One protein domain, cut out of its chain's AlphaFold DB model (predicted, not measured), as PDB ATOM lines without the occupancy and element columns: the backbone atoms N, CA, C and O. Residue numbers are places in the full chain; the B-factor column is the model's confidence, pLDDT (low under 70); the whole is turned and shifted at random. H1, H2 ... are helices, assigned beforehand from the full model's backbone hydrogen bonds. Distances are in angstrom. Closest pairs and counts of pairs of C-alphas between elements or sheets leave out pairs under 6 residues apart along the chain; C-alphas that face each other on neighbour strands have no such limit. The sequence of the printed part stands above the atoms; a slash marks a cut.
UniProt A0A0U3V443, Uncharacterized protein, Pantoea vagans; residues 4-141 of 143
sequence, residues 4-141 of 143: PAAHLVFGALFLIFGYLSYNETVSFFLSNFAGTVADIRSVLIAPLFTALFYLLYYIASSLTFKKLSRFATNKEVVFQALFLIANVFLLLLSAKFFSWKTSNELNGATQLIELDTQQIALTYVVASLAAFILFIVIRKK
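AT A GLANCE: This is residues 4 to 141 of the 143 residues of an uncharacterized protein of Pantoea vagans (UniProt A0A0U3V443). Four long helices make an elongated up-and-down bundle, each running against the one before; H1 and H2 cross, and H3 and H4 form a hairpin. Near one end, residues 35 to 36 pair in parallel with residues 113 to 114. The 138 printed residues, all helix in class, are only just compact, close to loose: radius of gyration of the C-alphas 16.7 A, spans 56 by 29 by 17 A.

IN THESE COORDINATES: H1, residues 5 to 32, 41.1 A long, begins at C-alpha 5 (64.659, -27.199, 367.633) and has a kink of 31 degrees near residue 20. H2, residues 40 to 68, is 42.5 A long; H3, residues 73 to 105, 47.5 A; H4, residues 117 to 141, 36.6 A, ending at C-alpha 141 (68.063, -8.419, 350.050).

HOW THE PARTS SIT: H1 touches H2 at a steep tilt of 46 degrees; their closest C-alphas, Gly 18 and Ala 51, are 3.9 A apart. H3 and H4 touch, closest at C-alphas Leu 91 and Ala 127, 4.9 A. Not every O i to N i+4 pair is within hydrogen-bond range in H1, 20 of 24, and H2, 22 of 25.

THE WHOLE: The printed part has no cut. The H3 to H4 link is long. Residues 32 to 44 and 107 to 116 have pLDDT under 70.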
ATOM      1  N   PRO A   4      61.718 -27.378 363.804       79.38
ATOM      2  CA  PRO A   4      63.149 -27.409 364.089       79.38
ATOM      3  C   PRO A   4      63.418 -26.913 365.514       79.38
ATOM      4  O   PRO A   4      62.852 -25.894 365.908       79.38
ATOM      5  N   ALA A   5      64.327 -27.563 366.249       84.56
ATOM      6  CA  ALA A   5      64.659 -27.199 367.633       84.56
ATOM      7  C   ALA A   5      65.008 -25.706 367.791       84.56
ATOM      8  O   ALA A   5      64.550 -25.061 368.729       84.56
ATOM      9  N   ALA A   6      65.705 -25.119 366.812       82.81
ATOM     10  CA  ALA A   6      66.020 -23.691 366.791       82.81
ATOM     11  C   ALA A   6      64.775 -22.785 366.883       82.81
ATOM     12  O   ALA A   6      64.822 -21.753 367.538       82.81
ATOM     13  N   HIS A   7      63.647 -23.168 366.275       84.44
ATOM     14  CA  HIS A   7      62.423 -22.360 366.339       84.44
ATOM     15  C   HIS A   7      61.770 -22.402 367.719       84.44
ATOM     16  O   HIS A   7      61.175 -21.416 368.140       84.44
ATOM     17  N   LEU A   8      61.895 -23.527 368.427       88.31
ATOM     18  CA  LEU A   8      61.431 -23.637 369.807       88.31
ATOM     19  C   LEU A   8      62.304 -22.790 370.734       88.31
ATOM     20  O   LEU A   8      61.771 -22.063 371.565       88.31
ATOM     21  N   VAL A   9      63.626 -22.821 370.534       91.31
ATOM     22  CA  VAL A   9      64.572 -21.990 371.292       91.31
ATOM     23  C   VAL A   9      64.271 -20.507 371.087       91.31
ATOM     24  O   VAL A   9      64.089 -19.791 372.065       91.31
ATOM     25  N   PHE A  10      64.142 -20.038 369.841       90.94
ATOM     26  CA  PHE A  10      63.799 -18.635 369.593       90.94
ATOM     27  C   PHE A  10      62.398 -18.279 370.095       90.94
ATOM     28  O   PHE A  10      62.239 -17.215 370.679       90.94
ATOM     29  N   GLY A  11      61.405 -19.162 369.965       90.75
ATOM     30  CA  GLY A  11      60.083 -18.938 370.557       90.75
ATOM     31  C   GLY A  11      60.142 -18.744 372.076       90.75
ATOM     32  O   GLY A  11      59.542 -17.805 372.595       90.75
ATOM     33  N   ALA A  12      60.918 -19.572 372.780       92.94
ATOM     34  CA  ALA A  12      61.143 -19.429 374.216       92.94
ATOM     35  C   ALA A  12      61.898 -18.135 374.557       92.94
ATOM     36  O   ALA A  12      61.511 -17.438 375.489       92.94
ATOM     37  N   LEU A  13      62.925 -17.773 373.781       93.62
ATOM     38  CA  LEU A  13      63.665 -16.521 373.969       93.62
ATOM     39  C   LEU A  13      62.767 -15.293 373.788       93.62
ATOM     40  O   LEU A  13      62.832 -14.382 374.604       93.62
ATOM     41  N   PHE A  14      61.908 -15.280 372.767       93.06
ATOM     42  CA  PHE A  14      60.933 -14.209 372.551       93.06
ATOM     43  C   PHE A  14      59.924 -14.112 373.704       93.06
ATOM     44  O   PHE A  14      59.587 -13.011 374.126       93.06
ATOM     45  N   LEU A  15      59.480 -15.249 374.246       92.75
ATOM     46  CA  LEU A  15      58.566 -15.297 375.388       92.75
ATOM     47  C   LEU A  15      59.228 -14.756 376.663       92.75
ATOM     48  O   LEU A  15      58.675 -13.866 377.308       92.75
ATOM     49  N   ILE A  16      60.423 -15.253 377.000       92.62
ATOM     50  CA  ILE A  16      61.206 -14.791 378.158       92.62
ATOM     51  C   ILE A  16      61.507 -13.299 378.021       92.62
ATOM     52  O   ILE A  16      61.322 -12.545 378.973       92.62
ATOM     53  N   PHE A  17      61.929 -12.865 376.831       92.56
ATOM     54  CA  PHE A  17      62.187 -11.460 376.557       92.56
ATOM     55  C   PHE A  17      60.936 -10.611 376.766       92.56
ATOM     56  O   PHE A  17      61.007  -9.632 377.498       92.56
ATOM     57  N   GLY A  18      59.796 -11.004 376.194       90.00
ATOM     58  CA  GLY A  18      58.553 -10.256 376.351       90.00
ATOM     59  C   GLY A  18      58.105 -10.137 377.806       90.00
ATOM     60  O   GLY A  18      57.642  -9.079 378.210       90.00
ATOM     61  N   TYR A  19      58.308 -11.185 378.610       90.81
ATOM     62  CA  TYR A  19      58.029 -11.133 380.045       90.81
ATOM     63  C   TYR A  19      58.935 -10.128 380.770       90.81
ATOM     64  O   TYR A  19      58.461  -9.272 381.516       90.81
ATOM     65  N   LEU A  20      60.250 -10.212 380.540       90.56
ATOM     66  CA  LEU A  20      61.235  -9.364 381.217       90.56
ATOM     67  C   LEU A  20      61.182  -7.906 380.744       90.56
ATOM     68  O   LEU A  20      61.431  -6.992 381.530       90.56
ATOM     69  N   SER A  21      60.828  -7.667 379.480       89.81
ATOM     70  CA  SER A  21      60.841  -6.334 378.878       89.81
ATOM     71  C   SER A  21      59.807  -5.389 379.484       89.81
ATOM     72  O   SER A  21      59.978  -4.170 379.402       89.81
ATOM     73  N   TYR A  22      58.736  -5.918 380.089       88.25
ATOM     74  CA  TYR A  22      57.700  -5.096 380.714       88.25
ATOM     75  C   TYR A  22      58.267  -4.235 381.840       88.25
ATOM     76  O   TYR A  22      58.091  -3.018 381.818       88.25
ATOM     77  N   ASN A  23      59.013  -4.846 382.761       84.69
ATOM     78  CA  ASN A  23      59.593  -4.143 383.906       84.69
ATOM     79  C   ASN A  23      60.589  -3.065 383.464       84.69
ATOM     80  O   ASN A  23      60.551  -1.950 383.978       84.69
ATOM     81  N   GLU A  24      61.419  -3.365 382.463       85.06
ATOM     82  CA  GLU A  24      62.351  -2.390 381.885       85.06
ATOM     83  C   GLU A  24      61.615  -1.216 381.232       85.06
ATOM     84  O   GLU A  24      61.948  -0.055 381.459       85.06
ATOM     85  N   THR A  25      60.561  -1.500 380.463       84.94
ATOM     86  CA  THR A  25      59.755  -0.456 379.818       84.94
ATOM     87  C   THR A  25      59.121   0.450 380.868       84.94
ATOM     88  O   THR A  25      59.268   1.665 380.787       84.94
ATOM     89  N   VAL A  26      58.483  -0.123 381.891       82.81
ATOM     90  CA  VAL A  26      57.885   0.632 383.004       82.81
ATOM     91  C   VAL A  26      58.935   1.471 383.738       82.81
ATOM     92  O   VAL A  26      58.678   2.638 384.024       82.81
ATOM     93  N   SER A  27      60.127   0.921 383.983       81.44
ATOM     94  CA  SER A  27      61.245   1.638 384.610       81.44
ATOM     95  C   SER A  27      61.637   2.898 383.828       81.44
ATOM     96  O   SER A  27      61.795   3.963 384.426       81.44
ATOM     97  N   PHE A  28      61.691   2.836 382.491       79.31
ATOM     98  CA  PHE A  28      61.937   4.032 381.673       79.31
ATOM     99  C   PHE A  28      60.881   5.112 381.900       79.31
ATOM    100  O   PHE A  28      61.250   6.266 382.123       79.31
ATOM    101  N   PHE A  29      59.594   4.753 381.899       74.81
ATOM    102  CA  PHE A  29      58.516   5.710 382.154       74.81
ATOM    103  C   PHE A  29      58.627   6.332 383.555       74.81
ATOM    104  O   PHE A  29      58.629   7.554 383.668       74.81
ATOM    105  N   LEU A  30      58.836   5.520 384.594       74.38
ATOM    106  CA  LEU A  30      58.963   5.989 385.981       74.38
ATOM    107  C   LEU A  30      60.244   6.794 386.257       74.38
ATOM    108  O   LEU A  30      60.273   7.601 387.181       74.38
ATOM    109  N   SER A  31      61.309   6.601 385.473       72.56
ATOM    110  CA  SER A  31      62.562   7.351 385.639       72.56
ATOM    111  C   SER A  31      62.466   8.818 385.204       72.56
ATOM    112  O   SER A  31      63.231   9.647 385.691       72.56
ATOM    113  N   ASN A  32      61.532   9.149 384.302       65.81
ATOM    114  CA  ASN A  32      61.410  10.488 383.714       65.81
ATOM    115  C   ASN A  32      60.229  11.307 384.273       65.81
ATOM    116  O   ASN A  32      60.131  12.495 383.963       65.81
ATOM    117  N   PHE A  33      59.336  10.715 385.074       64.38
ATOM    118  CA  PHE A  33      58.284  11.427 385.812       64.38
ATOM    119  C   PHE A  33      57.798  10.620 387.029       64.38
ATOM    120  O   PHE A  33      57.840   9.391 387.032       64.38
ATOM    121  N   ALA A  34      57.304  11.309 388.064       55.28
ATOM    122  CA  ALA A  34      56.773  10.685 389.276       55.28
ATOM    123  C   ALA A  34      55.394  10.045 389.016       55.28
ATOM    124  O   ALA A  34      54.352  10.672 389.206       55.28
ATOM    125  N   GLY A  35      55.391   8.797 388.548       58.31
ATOM    126  CA  GLY A  35      54.195   7.967 388.398       58.31
ATOM    127  C   GLY A  35      54.104   6.878 389.469       58.31
ATOM    128  O   GLY A  35      55.109   6.453 390.037       58.31
ATOM    129  N   THR A  36      52.898   6.382 389.725       53.47
ATOM    130  CA  THR A  36      52.665   5.169 390.524       53.47
ATOM    131  C   THR A  36      52.014   4.112 389.647       53.47
ATOM    132  O   THR A  36      51.014   4.383 388.984       53.47
ATOM    133  N   VAL A  37      52.557   2.891 389.648       57.00
ATOM    134  CA  VAL A  37      51.883   1.727 389.056       57.00
ATOM    135  C   VAL A  37      50.765   1.344 390.021       57.00
ATOM    136  O   VAL A  37      51.016   0.709 391.040       57.00
ATOM    137  N   ALA A  38      49.547   1.812 389.751       50.19
ATOM    138  CA  ALA A  38      48.443   1.788 390.710       50.19
ATOM    139  C   ALA A  38      47.905   0.380 391.042       50.19
ATOM    140  O   ALA A  38      47.085   0.251 391.947       50.19
ATOM    141  N   ASP A  39      48.360  -0.684 390.367       55.28
ATOM    142  CA  ASP A  39      47.728  -1.996 390.497       55.28
ATOM    143  C   ASP A  39      48.725  -3.171 390.509       55.28
ATOM    144  O   ASP A  39      49.452  -3.420 389.544       55.28
ATOM    145  N   ILE A  40      48.718  -3.953 391.597       52.25
ATOM    146  CA  ILE A  40      49.479  -5.211 391.748       52.25
ATOM    147  C   ILE A  40      49.126  -6.210 390.636       52.25
ATOM    148  O   ILE A  40      49.965  -7.021 390.234       52.25
ATOM    149  N   ARG A  41      47.907  -6.134 390.082       52.84
ATOM    150  CA  ARG A  41      47.500  -6.945 388.926       52.84
ATOM    151  C   ARG A  41      48.332  -6.632 387.683       52.84
ATOM    152  O   ARG A  41      48.704  -7.561 386.969       52.84
ATOM    153  N   SER A  42      48.697  -5.371 387.464       59.72
ATOM    154  CA  SER A  42      49.556  -4.953 386.348       59.72
ATOM    155  C   SER A  42      50.975  -5.508 386.469       59.72
ATOM    156  O   SER A  42      51.597  -5.805 385.457       59.72
ATOM    157  N   VAL A  43      51.460  -5.754 387.690       63.09
ATOM    158  CA  VAL A  43      52.807  -6.300 387.939       63.09
ATOM    159  C   VAL A  43      52.933  -7.767 387.521       63.09
ATOM    160  O   VAL A  43      54.020  -8.200 387.155       63.09
ATOM    161  N   LEU A  44      51.842  -8.544 387.534       67.81
ATOM    162  CA  LEU A  44      51.883  -9.968 387.175       67.81
ATOM    163  C   LEU A  44      51.261 -10.261 385.804       67.81
ATOM    164  O   LEU A  44      51.782 -11.065 385.034       67.81
ATOM    165  N   ILE A  45      50.139  -9.609 385.492       80.12
ATOM    166  CA  ILE A  45      49.331  -9.912 384.309       80.12
ATOM    167  C   ILE A  45      49.908  -9.236 383.057       80.12
ATOM    168  O   ILE A  45      49.962  -9.855 381.995       80.12
ATOM    169  N   ALA A  46      50.391  -7.996 383.158       81.88
ATOM    170  CA  ALA A  46      50.912  -7.276 381.997       81.88
ATOM    171  C   ALA A  46      52.233  -7.861 381.438       81.88
ATOM    172  O   ALA A  46      52.346  -7.968 380.211       81.88
ATOM    173  N   PRO A  47      53.186  -8.350 382.261       86.69
ATOM    174  CA  PRO A  47      54.313  -9.156 381.776       86.69
ATOM    175  C   PRO A  47      53.887 -10.417 381.014       86.69
ATOM    176  O   PRO A  47      54.507 -10.809 380.028       86.69
ATOM    177  N   LEU A  48      52.799 -11.070 381.432       88.50
ATOM    178  CA  LEU A  48      52.292 -12.254 380.732       88.50
ATOM    179  C   LEU A  48      51.686 -11.887 379.374       88.50
ATOM    180  O   LEU A  48      51.947 -12.569 378.383       88.50
ATOM    181  N   PHE A  49      50.924 -10.795 379.294       89.56
ATOM    182  CA  PHE A  49      50.389 -10.316 378.018       89.56
ATOM    183  C   PHE A  49      51.488  -9.878 377.049       89.56
ATOM    184  O   PHE A  49      51.402 -10.179 375.859       89.56
ATOM    185  N   THR A  50      52.539  -9.224 377.541       89.88
ATOM    186  CA  THR A  50      53.701  -8.851 376.719       89.88
ATOM    187  C   THR A  50      54.484 -10.079 376.250       89.88
ATOM    188  O   THR A  50      54.825 -10.165 375.070       89.88
ATOM    189  N   ALA A  51      54.668 -11.089 377.104       92.06
ATOM    190  CA  ALA A  51      55.245 -12.376 376.713       92.06
ATOM    191  C   ALA A  51      54.436 -13.072 375.604       92.06
ATOM    192  O   ALA A  51      54.997 -13.517 374.598       92.06
ATOM    193  N   LEU A  52      53.109 -13.132 375.756       93.44
ATOM    194  CA  LEU A  52      52.208 -13.707 374.754       93.44
ATOM    195  C   LEU A  52      52.232 -12.915 373.445       93.44
ATOM    196  O   LEU A  52      52.292 -13.515 372.371       93.44
ATOM    197  N   PHE A  53      52.231 -11.585 373.521       93.12
ATOM    198  CA  PHE A  53      52.366 -10.717 372.355       93.12
ATOM    199  C   PHE A  53      53.651 -11.025 371.582       93.12
ATOM    200  O   PHE A  53      53.593 -11.247 370.373       93.12
ATOM    201  N   TYR A  54      54.794 -11.122 372.263       94.12
ATOM    202  CA  TYR A  54      56.065 -11.437 371.615       94.12
ATOM    203  C   TYR A  54      56.121 -12.838 371.024       94.12
ATOM    204  O   TYR A  54      56.690 -13.024 369.946       94.12
ATOM    205  N   LEU A  55      55.501 -13.819 371.681       93.56
ATOM    206  CA  LEU A  55      55.377 -15.164 371.135       93.56
ATOM    207  C   LEU A  55      54.554 -15.159 369.840       93.56
ATOM    208  O   LEU A  55      54.983 -15.717 368.828       93.56
ATOM    209  N   LEU A  56      53.390 -14.505 369.845       93.62
ATOM    210  CA  LEU A  56      52.539 -14.381 368.660       93.62
ATOM    211  C   LEU A  56      53.247 -13.610 367.544       93.62
ATOM    212  O   LEU A  56      53.216 -14.030 366.387       93.62
ATOM    213  N   TYR A  57      53.940 -12.529 367.895       94.06
ATOM    214  CA  TYR A  57      54.757 -11.749 366.977       94.06
ATOM    215  C   TYR A  57      55.867 -12.595 366.345       94.06
ATOM    216  O   TYR A  57      56.050 -12.563 365.126       94.06
ATOM    217  N   TYR A  58      56.571 -13.411 367.131       94.19
ATOM    218  CA  TYR A  58      57.577 -14.345 366.627       94.19
ATOM    219  C   TYR A  58      56.976 -15.368 365.655       94.19
ATOM    220  O   TYR A  58      57.510 -15.586 364.566       94.19
ATOM    221  N   ILE A  59      55.837 -15.969 366.007       92.88
ATOM    222  CA  ILE A  59      55.157 -16.947 365.148       92.88
ATOM    223  C   ILE A  59      54.746 -16.289 363.824       92.88
ATOM    224  O   ILE A  59      55.078 -16.797 362.749       92.88
ATOM    225  N   ALA A  60      54.068 -15.140 363.884       93.38
ATOM    226  CA  ALA A  60      53.595 -14.414 362.709       93.38
ATOM    227  C   ALA A  60      54.753 -13.955 361.809       93.38
ATOM    228  O   ALA A  60      54.714 -14.134 360.584       93.38
ATOM    229  N   SER A  61      55.812 -13.410 362.409       93.19
ATOM    230  CA  SER A  61      56.986 -12.944 361.676       93.19
ATOM    231  C   SER A  61      57.758 -14.104 361.046       93.19
ATOM    232  O   SER A  61      58.027 -14.061 359.847       93.19
ATOM    233  N   SER A  62      58.011 -15.194 361.780       91.12
ATOM    234  CA  SER A  62      58.680 -16.395 361.261       91.12
ATOM    235  C   SER A  62      57.922 -17.008 360.081       91.12
ATOM    236  O   SER A  62      58.522 -17.317 359.046       91.12
ATOM    237  N   LEU A  63      56.596 -17.151 360.192       90.56
ATOM    238  CA  LEU A  63      55.759 -17.647 359.095       90.56
ATOM    239  C   LEU A  63      55.844 -16.738 357.867       90.56
ATOM    240  O   LEU A  63      55.964 -17.230 356.743       90.56
ATOM    241  N   THR A  64      55.830 -15.423 358.074       90.88
ATOM    242  CA  THR A  64      55.940 -14.452 356.983       90.88
ATOM    243  C   THR A  64      57.313 -14.522 356.317       90.88
ATOM    244  O   THR A  64      57.406 -14.678 355.101       90.88
ATOM    245  N   PHE A  65      58.393 -14.511 357.093       91.19
ATOM    246  CA  PHE A  65      59.758 -14.583 356.575       91.19
ATOM    247  C   PHE A  65      60.026 -15.865 355.780       91.19
ATOM    248  O   PHE A  65      60.657 -15.806 354.722       91.19
ATOM    249  N   LYS A  66      59.481 -17.007 356.221       86.81
ATOM    250  CA  LYS A  66      59.540 -18.277 355.481       86.81
ATOM    251  C   LYS A  66      58.788 -18.246 354.154       86.81
ATOM    252  O   LYS A  66      59.215 -18.920 353.218       86.81
ATOM    253  N   LYS A  67      57.676 -17.505 354.072       87.12
ATOM    254  CA  LYS A  67      56.937 -17.301 352.815       87.12
ATOM    255  C   LYS A  67      57.720 -16.427 351.832       87.12
ATOM    256  O   LYS A  67      57.602 -16.643 350.633       87.12
ATOM    257  N   LEU A  68      58.521 -15.477 352.322       87.19
ATOM    258  CA  LEU A  68      59.329 -14.599 351.469       87.19
ATOM    259  C   LEU A  68      60.558 -15.303 350.873       87.19
ATOM    260  O   LEU A  68      60.814 -15.181 349.680       87.19
ATOM    261  N   SER A  69      61.349 -15.993 351.696       82.94
ATOM    262  CA  SER A  69      62.553 -16.709 351.253       82.94
ATOM    263  C   SER A  69      62.936 -17.782 352.269       82.94
ATOM    264  O   SER A  69      62.833 -17.556 353.478       82.94
ATOM    265  N   ARG A  70      63.394 -18.949 351.804       82.44
ATOM    266  CA  ARG A  70      63.881 -20.032 352.671       82.44
ATOM    267  C   ARG A  70      65.401 -19.980 352.753       82.44
ATOM    268  O   ARG A  70      66.078 -20.170 351.748       82.44
ATOM    269  N   PHE A  71      65.927 -19.760 353.952       83.38
ATOM    270  CA  PHE A  71      67.358 -19.841 354.218       83.38
ATOM    271  C   PHE A  71      67.766 -21.237 354.692       83.38
ATOM    272  O   PHE A  71      66.951 -22.004 355.207       83.38
ATOM    273  N   ALA A  72      69.053 -21.554 354.531       84.69
ATOM    274  CA  ALA A  72      69.668 -22.696 355.200       84.69
ATOM    275  C   ALA A  72      69.610 -22.513 356.726       84.69
ATOM    276  O   ALA A  72      69.635 -21.383 357.217       84.69
ATOM    277  N   THR A  73      69.595 -23.618 357.477       82.38
ATOM    278  CA  THR A  73      69.406 -23.623 358.939       82.38
ATOM    279  C   THR A  73      70.325 -22.639 359.670       82.38
ATOM    280  O   THR A  73      69.849 -21.865 360.493       82.38
ATOM    281  N   ASN A  74      71.615 -22.595 359.323       85.69
ATOM    282  CA  ASN A  74      72.585 -21.709 359.980       85.69
ATOM    283  C   ASN A  74      72.282 -20.225 359.717       85.69
ATOM    284  O   ASN A  74      72.298 -19.413 360.639       85.69
ATOM    285  N   LYS A  75      71.946 -19.874 358.467       87.50
ATOM    286  CA  LYS A  75      71.553 -18.505 358.096       87.50
ATOM    287  C   LYS A  75      70.244 -18.095 358.775       87.50
ATOM    288  O   LYS A  75      70.108 -16.944 359.170       87.50
ATOM    289  N   GLU A  76      69.305 -19.027 358.945       89.12
ATOM    290  CA  GLU A  76      68.050 -18.768 359.658       89.12
ATOM    291  C   GLU A  76      68.304 -18.459 361.138       89.12
ATOM    292  O   GLU A  76      67.750 -17.496 361.649       89.12
ATOM    293  N   VAL A  77      69.183 -19.207 361.816       89.94
ATOM    294  CA  VAL A  77      69.535 -18.942 363.224       89.94
ATOM    295  C   VAL A  77      70.139 -17.548 363.391       89.94
ATOM    296  O   VAL A  77      69.695 -16.792 364.252       89.94
ATOM    297  N   VAL A  78      71.098 -17.179 362.537       91.50
ATOM    298  CA  VAL A  78      71.716 -15.843 362.567       91.50
ATOM    299  C   VAL A  78      70.675 -14.756 362.300       91.50
ATOM    300  O   VAL A  78      70.629 -13.758 363.014       91.50
ATOM    301  N   PHE A  79      69.797 -14.961 361.318       93.00
ATOM    302  CA  PHE A  79      68.726 -14.018 361.005       93.00
ATOM    303  C   PHE A  79      67.762 -13.824 362.184       93.00
ATOM    304  O   PHE A  79      67.431 -12.689 362.513       93.00
ATOM    305  N   GLN A  80      67.338 -14.907 362.842       92.19
ATOM    306  CA  GLN A  80      66.437 -14.849 363.998       92.19
ATOM    307  C   GLN A  80      67.102 -14.181 365.211       92.19
ATOM    308  O   GLN A  80      66.457 -13.395 365.904       92.19
ATOM    309  N   ALA A  81      68.397 -14.424 365.436       93.25
ATOM    310  CA  ALA A  81      69.161 -13.746 366.482       93.25
ATOM    311  C   ALA A  81      69.260 -12.235 366.225       93.25
ATOM    312  O   ALA A  81      68.951 -11.441 367.110       93.25
ATOM    313  N   LEU A  82      69.619 -11.833 365.001       94.44
ATOM    314  CA  LEU A  82      69.668 -10.421 364.611       94.44
ATOM    315  C   LEU A  82      68.295  -9.754 364.724       94.44
ATOM    316  O   LEU A  82      68.207  -8.613 365.169       94.44
ATOM    317  N   PHE A  83      67.231 -10.465 364.351       94.38
ATOM    318  CA  PHE A  83      65.864  -9.969 364.447       94.38
ATOM    319  C   PHE A  83      65.449  -9.714 365.896       94.38
ATOM    320  O   PHE A  83      64.910  -8.648 366.192       94.38
ATOM    321  N   LEU A  84      65.747 -10.650 366.802       93.31
ATOM    322  CA  LEU A  84      65.504 -10.475 368.232       93.31
ATOM    323  C   LEU A  84      66.279  -9.269 368.776       93.31
ATOM    324  O   LEU A  84      65.671  -8.385 369.371       93.31
ATOM    325  N   ILE A  85      67.589  -9.192 368.517       94.31
ATOM    326  CA  ILE A  85      68.450  -8.088 368.982       94.31
ATOM    327  C   ILE A  85      67.930  -6.735 368.483       94.31
ATOM    328  O   ILE A  85      67.816  -5.788 369.259       94.31
ATOM    329  N   ALA A  86      67.582  -6.641 367.199       94.19
ATOM    330  CA  ALA A  86      67.048  -5.414 366.625       94.19
ATOM    331  C   ALA A  86      65.697  -5.030 367.236       94.19
ATOM    332  O   ALA A  86      65.449  -3.850 367.474       94.19
ATOM    333  N   ASN A  87      64.835  -6.012 367.515       94.19
ATOM    334  CA  ASN A  87      63.562  -5.758 368.174       94.19
ATOM    335  C   ASN A  87      63.768  -5.224 369.601       94.19
ATOM    336  O   ASN A  87      63.180  -4.203 369.944       94.19
ATOM    337  N   VAL A  88      64.670  -5.833 370.381       92.38
ATOM    338  CA  VAL A  88      65.042  -5.337 371.717       92.38
ATOM    339  C   VAL A  88      65.522  -3.891 371.641       92.38
ATOM    340  O   VAL A  88      65.044  -3.030 372.374       92.38
ATOM    341  N   PHE A  89      66.440  -3.601 370.721       93.44
ATOM    342  CA  PHE A  89      66.998  -2.264 370.576       93.44
ATOM    343  C   PHE A  89      65.933  -1.220 370.207       93.44
ATOM    344  O   PHE A  89      65.887  -0.140 370.794       93.44
ATOM    345  N   LEU A  90      65.039  -1.553 369.273       94.19
ATOM    346  CA  LEU A  90      63.938  -0.677 368.873       94.19
ATOM    347  C   LEU A  90      62.908  -0.488 369.987       94.19
ATOM    348  O   LEU A  90      62.359   0.609 370.103       94.19
ATOM    349  N   LEU A  91      62.669  -1.506 370.818       93.56
ATOM    350  CA  LEU A  91      61.814  -1.377 371.995       93.56
ATOM    351  C   LEU A  91      62.400  -0.364 372.976       93.56
ATOM    352  O   LEU A  91      61.704   0.571 373.358       93.56
ATOM    353  N   LEU A  92      63.680  -0.505 373.326       90.88
ATOM    354  CA  LEU A  92      64.360   0.403 374.253       90.88
ATOM    355  C   LEU A  92      64.373   1.845 373.734       90.88
ATOM    356  O   LEU A  92      64.080   2.780 374.479       90.88
ATOM    357  N   LEU A  93      64.662   2.033 372.442       91.19
ATOM    358  CA  LEU A  93      64.603   3.348 371.802       91.19
ATOM    359  C   LEU A  93      63.195   3.945 371.845       91.19
ATOM    360  O   LEU A  93      63.042   5.114 372.192       91.19
ATOM    361  N   SER A  94      62.177   3.150 371.513       90.38
ATOM    362  CA  SER A  94      60.784   3.605 371.524       90.38
ATOM    363  C   SER A  94      60.348   3.970 372.941       90.38
ATOM    364  O   SER A  94      59.799   5.047 373.143       90.38
ATOM    365  N   ALA A  95      60.658   3.126 373.929       88.50
ATOM    366  CA  ALA A  95      60.326   3.356 375.333       88.50
ATOM    367  C   ALA A  95      60.959   4.650 375.846       88.50
ATOM    368  O   ALA A  95      60.276   5.482 376.440       88.50
ATOM    369  N   LYS A  96      62.243   4.869 375.542       87.69
ATOM    370  CA  LYS A  96      62.946   6.100 375.906       87.69
ATOM    371  C   LYS A  96      62.346   7.329 375.220       87.69
ATOM    372  O   LYS A  96      62.170   8.356 375.867       87.69
ATOM    373  N   PHE A  97      62.018   7.229 373.932       87.81
ATOM    374  CA  PHE A  97      61.426   8.332 373.177       87.81
ATOM    375  C   PHE A  97      60.034   8.709 373.696       87.81
ATOM    376  O   PHE A  97      59.785   9.884 373.961       87.81
ATOM    377  N   PHE A  98      59.144   7.729 373.881       86.38
ATOM    378  CA  PHE A  98      57.802   7.972 374.411       86.38
ATOM    379  C   PHE A  98      57.853   8.481 375.845       86.38
ATOM    380  O   PHE A  98      57.197   9.469 376.147       86.38
ATOM    381  N   SER A  99      58.690   7.892 376.700       82.62
ATOM    382  CA  SER A  99      58.862   8.367 378.070       82.62
ATOM    383  C   SER A  99      59.366   9.815 378.132       82.62
ATOM    384  O   SER A  99      58.824  10.613 378.895       82.62
ATOM    385  N   TRP A 100      60.344  10.186 377.298       83.62
ATOM    386  CA  TRP A 100      60.826  11.567 377.204       83.62
ATOM    387  C   TRP A 100      59.748  12.530 376.689       83.62
ATOM    388  O   TRP A 100      59.582  13.617 377.239       83.62
ATOM    389  N   LYS A 101      58.981  12.127 375.666       83.62
ATOM    390  CA  LYS A 101      57.865  12.925 375.141       83.62
ATOM    391  C   LYS A 101      56.807  13.167 376.217       83.62
ATOM    392  O   LYS A 101      56.436  14.314 376.439       83.62
ATOM    393  N   THR A 102      56.390  12.108 376.909       77.69
ATOM    394  CA  THR A 102      55.419  12.178 378.003       77.69
ATOM    395  C   THR A 102      55.944  13.066 379.135       77.69
ATOM    396  O   THR A 102      55.235  13.954 379.579       77.69
ATOM    397  N   SER A 103      57.210  12.931 379.541       76.38
ATOM    398  CA  SER A 103      57.826  13.804 380.557       76.38
ATOM    399  C   SER A 103      57.781  15.291 380.170       76.38
ATOM    400  O   SER A 103      57.369  16.128 380.970       76.38
ATOM    401  N   ASN A 104      58.105  15.628 378.916       79.62
ATOM    402  CA  ASN A 104      58.041  17.012 378.437       79.62
ATOM    403  C   ASN A 104      56.615  17.579 378.403       79.62
ATOM    404  O   ASN A 104      56.434  18.760 378.683       79.62
ATOM    405  N   GLU A 105      55.619  16.761 378.057       76.31
ATOM    406  CA  GLU A 105      54.199  17.148 378.060       76.31
ATOM    407  C   GLU A 105      53.672  17.398 379.482       76.31
ATOM    408  O   GLU A 105      52.735  18.170 379.671       76.31
ATOM    409  N   LEU A 106      54.304  16.782 380.482       71.44
ATOM    410  CA  LEU A 106      53.935  16.869 381.893       71.44
ATOM    411  C   LEU A 106      54.729  17.927 382.671       71.44
ATOM    412  O   LEU A 106      54.456  18.143 383.854       71.44
ATOM    413  N   ASN A 107      55.687  18.609 382.032       66.44
ATOM    414  CA  ASN A 107      56.439  19.700 382.647       66.44
ATOM    415  C   ASN A 107      55.480  20.806 383.120       66.44
ATOM    416  O   ASN A 107      54.948  21.574 382.322       66.44
ATOM    417  N   GLY A 108      55.276  20.878 384.439       57.12
ATOM    418  CA  GLY A 108      54.377  21.830 385.102       57.12
ATOM    419  C   GLY A 108      53.210  21.194 385.868       57.12
ATOM    420  O   GLY A 108      52.561  21.891 386.644       57.12
ATOM    421  N   ALA A 109      52.957  19.888 385.718       56.88
ATOM    422  CA  ALA A 109      51.941  19.167 386.484       56.88
ATOM    423  C   ALA A 109      52.568  18.485 387.715       56.88
ATOM    424  O   ALA A 109      53.341  17.541 387.596       56.88
ATOM    425  N   THR A 110      52.223  18.934 388.924       54.06
ATOM    426  CA  THR A 110      52.684  18.352 390.205       54.06
ATOM    427  C   THR A 110      51.861  17.137 390.657       54.06
ATOM    428  O   THR A 110      51.824  16.826 391.847       54.06
ATOM    429  N   GLN A 111      51.142  16.476 389.749       53.75
ATOM    430  CA  GLN A 111      50.250  15.367 390.089       53.75
ATOM    431  C   GLN A 111      50.890  14.018 389.763       53.75
ATOM    432  O   GLN A 111      51.588  13.873 388.764       53.75
ATOM    433  N   LEU A 112      50.622  13.032 390.622       56.47
ATOM    434  CA  LEU A 112      50.889  11.623 390.348       56.47
ATOM    435  C   LEU A 112      50.089  11.213 389.115       56.47
ATOM    436  O   LEU A 112      48.859  11.280 389.124       56.47
ATOM    437  N   ILE A 113      50.786  10.808 388.060       63.00
ATOM    438  CA  ILE A 113      50.150  10.409 386.806       63.00
ATOM    439  C   ILE A 113      50.113   8.895 386.740       63.00
ATOM    440  O   ILE A 113      51.126   8.212 386.926       63.00
ATOM    441  N   GLU A 114      48.912   8.380 386.504       63.53
ATOM    442  CA  GLU A 114      48.697   6.965 386.271       63.53
ATOM    443  C   GLU A 114      49.346   6.579 384.941       63.53
ATOM    444  O   GLU A 114      49.190   7.251 383.919       63.53
ATOM    445  N   LEU A 115      50.141   5.515 384.972       65.94
ATOM    446  CA  LEU A 115      50.904   5.078 383.816       65.94
ATOM    447  C   LEU A 115      49.938   4.470 382.794       65.94
ATOM    448  O   LEU A 115      49.437   3.362 382.983       65.94
ATOM    449  N   ASP A 116      49.659   5.215 381.724       69.88
ATOM    450  CA  ASP A 116      48.707   4.796 380.702       69.88
ATOM    451  C   ASP A 116      49.201   3.526 379.990       69.88
ATOM    452  O   ASP A 116      50.155   3.529 379.201       69.88
ATOM    453  N   THR A 117      48.521   2.414 380.270       71.94
ATOM    454  CA  THR A 117      48.779   1.110 379.647       71.94
ATOM    455  C   THR A 117      48.720   1.162 378.117       71.94
ATOM    456  O   THR A 117      49.409   0.376 377.456       71.94
ATOM    457  N   GLN A 118      47.988   2.117 377.535       78.12
ATOM    458  CA  GLN A 118      47.923   2.335 376.095       78.12
ATOM    459  C   GLN A 118      49.248   2.867 375.526       78.12
ATOM    460  O   GLN A 118      49.671   2.412 374.462       78.12
ATOM    461  N   GLN A 119      49.948   3.766 376.229       79.25
ATOM    462  CA  GLN A 119      51.258   4.279 375.791       79.25
ATOM    463  C   GLN A 119      52.328   3.182 375.809       79.25
ATOM    464  O   GLN A 119      53.133   3.060 374.876       79.25
ATOM    465  N   ILE A 120      52.301   2.333 376.840       81.94
ATOM    466  CA  ILE A 120      53.180   1.163 376.919       81.94
ATOM    467  C   ILE A 120      52.883   0.218 375.751       81.94
ATOM    468  O   ILE A 120      53.795  -0.151 375.015       81.94
ATOM    469  N   ALA A 121      51.615  -0.137 375.529       86.50
ATOM    470  CA  ALA A 121      51.223  -1.016 374.429       86.50
ATOM    471  C   ALA A 121      51.650  -0.457 373.060       86.50
ATOM    472  O   ALA A 121      52.181  -1.189 372.223       86.50
ATOM    473  N   LEU A 122      51.487   0.850 372.846       88.75
ATOM    474  CA  LEU A 122      51.898   1.524 371.617       88.75
ATOM    475  C   LEU A 122      53.414   1.434 371.402       88.75
ATOM    476  O   LEU A 122      53.853   1.168 370.284       88.75
ATOM    477  N   THR A 123      54.207   1.562 372.468       88.94
ATOM    478  CA  THR A 123      55.668   1.384 372.424       88.94
ATOM    479  C   THR A 123      56.049   0.006 371.870       88.94
ATOM    480  O   THR A 123      56.868  -0.091 370.951       88.94
ATOM    481  N   TYR A 124      55.407  -1.058 372.364       91.69
ATOM    482  CA  TYR A 124      55.626  -2.426 371.882       91.69
ATOM    483  C   TYR A 124      55.232  -2.607 370.416       91.69
ATOM    484  O   TYR A 124      55.966  -3.236 369.645       91.69
ATOM    485  N   VAL A 125      54.086  -2.052 370.014       93.06
ATOM    486  CA  VAL A 125      53.583  -2.146 368.638       93.06
ATOM    487  C   VAL A 125      54.511  -1.418 367.667       93.06
ATOM    488  O   VAL A 125      54.895  -2.000 366.653       93.06
ATOM    489  N   VAL A 126      54.921  -0.185 367.979       93.19
ATOM    490  CA  VAL A 126      55.812   0.617 367.126       93.19
ATOM    491  C   VAL A 126      57.161  -0.073 366.949       93.19
ATOM    492  O   VAL A 126      57.604  -0.259 365.812       93.19
ATOM    493  N   ALA A 127      57.780  -0.527 368.040       93.56
ATOM    494  CA  ALA A 127      59.049  -1.246 367.987       93.56
ATOM    495  C   ALA A 127      58.953  -2.529 367.149       93.56
ATOM    496  O   ALA A 127      59.787  -2.787 366.278       93.56
ATOM    497  N   SER A 128      57.889  -3.306 367.363       94.19
ATOM    498  CA  SER A 128      57.659  -4.569 366.662       94.19
ATOM    499  C   SER A 128      57.385  -4.370 365.173       94.19
ATOM    500  O   SER A 128      57.921  -5.111 364.346       94.19
ATOM    501  N   LEU A 129      56.600  -3.358 364.802       94.94
ATOM    502  CA  LEU A 129      56.351  -3.015 363.401       94.94
ATOM    503  C   LEU A 129      57.625  -2.523 362.713       94.94
ATOM    504  O   LEU A 129      57.940  -2.995 361.620       94.94
ATOM    505  N   ALA A 130      58.388  -1.638 363.356       94.25
ATOM    506  CA  ALA A 130      59.645  -1.130 362.816       94.25
ATOM    507  C   ALA A 130      60.654  -2.266 362.573       94.25
ATOM    508  O   ALA A 130      61.194  -2.390 361.470       94.25
ATOM    509  N   ALA A 131      60.843  -3.151 363.559       94.94
ATOM    510  CA  ALA A 131      61.720  -4.314 363.436       94.94
ATOM    511  C   ALA A 131      61.252  -5.252 362.316       94.94
ATOM    512  O   ALA A 131      62.052  -5.725 361.509       94.94
ATOM    513  N   PHE A 132      59.942  -5.495 362.233       95.12
ATOM    514  CA  PHE A 132      59.361  -6.380 361.232       95.12
ATOM    515  C   PHE A 132      59.564  -5.853 359.810       95.12
ATOM    516  O   PHE A 132      60.041  -6.589 358.948       95.12
ATOM    517  N   ILE A 133      59.267  -4.573 359.568       94.75
ATOM    518  CA  ILE A 133      59.444  -3.934 358.257       94.75
ATOM    519  C   ILE A 133      60.922  -3.937 357.859       94.75
ATOM    520  O   ILE A 133      61.256  -4.335 356.738       94.75
ATOM    521  N   LEU A 134      61.815  -3.566 358.780       94.19
ATOM    522  CA  LEU A 134      63.257  -3.579 358.542       94.19
ATOM    523  C   LEU A 134      63.733  -4.975 358.118       94.19
ATOM    524  O   LEU A 134      64.429  -5.126 357.112       94.19
ATOM    525  N   PHE A 135      63.303  -6.015 358.833       94.75
ATOM    526  CA  PHE A 135      63.724  -7.383 358.549       94.75
ATOM    527  C   PHE A 135      63.019  -8.006 357.345       94.75
ATOM    528  O   PHE A 135      63.612  -8.869 356.705       94.75
ATOM    529  N   ILE A 136      61.836  -7.530 356.941       93.44
ATOM    530  CA  ILE A 136      61.273  -7.842 355.617       93.44
ATOM    531  C   ILE A 136      62.232  -7.368 354.522       93.44
ATOM    532  O   ILE A 136      62.530  -8.123 353.593       93.44
ATOM    533  N   VAL A 137      62.720  -6.128 354.617       91.19
ATOM    534  CA  VAL A 137      63.631  -5.555 353.618       91.19
ATOM    535  C   VAL A 137      64.958  -6.314 353.601       91.19
ATOM    536  O   VAL A 137      65.424  -6.698 352.527       91.19
ATOM    537  N   ILE A 138      65.534  -6.601 354.774       90.88
ATOM    538  CA  ILE A 138      66.777  -7.382 354.887       90.88
ATOM    539  C   ILE A 138      66.584  -8.787 354.308       90.88
ATOM    540  O   ILE A 138      67.382  -9.214 353.478       90.88
ATOM    541  N   ARG A 139      65.493  -9.482 354.662       89.38
ATOM    542  CA  ARG A 139      65.168 -10.826 354.151       89.38
ATOM    543  C   ARG A 139      65.105 -10.853 352.625       89.38
ATOM    544  O   ARG A 139      65.596 -11.801 352.022       89.38
ATOM    545  N   LYS A 140      64.517  -9.825 352.001       87.00
ATOM    546  CA  LYS A 140      64.452  -9.703 350.535       87.00
ATOM    547  C   LYS A 140      65.831  -9.492 349.908       87.00
ATOM    548  O   LYS A 140      66.089 -10.064 348.857       87.00
ATOM    549  N   LYS A 141      66.701  -8.698 350.541       87.25
ATOM    550  CA  LYS A 141      68.063  -8.419 350.050       87.25
ATOM    551  C   LYS A 141      69.044  -9.575 350.268       87.25
ATOM    552  O   LYS A 141      70.009  -9.682 349.530       87.25
TER     553      LYS A 141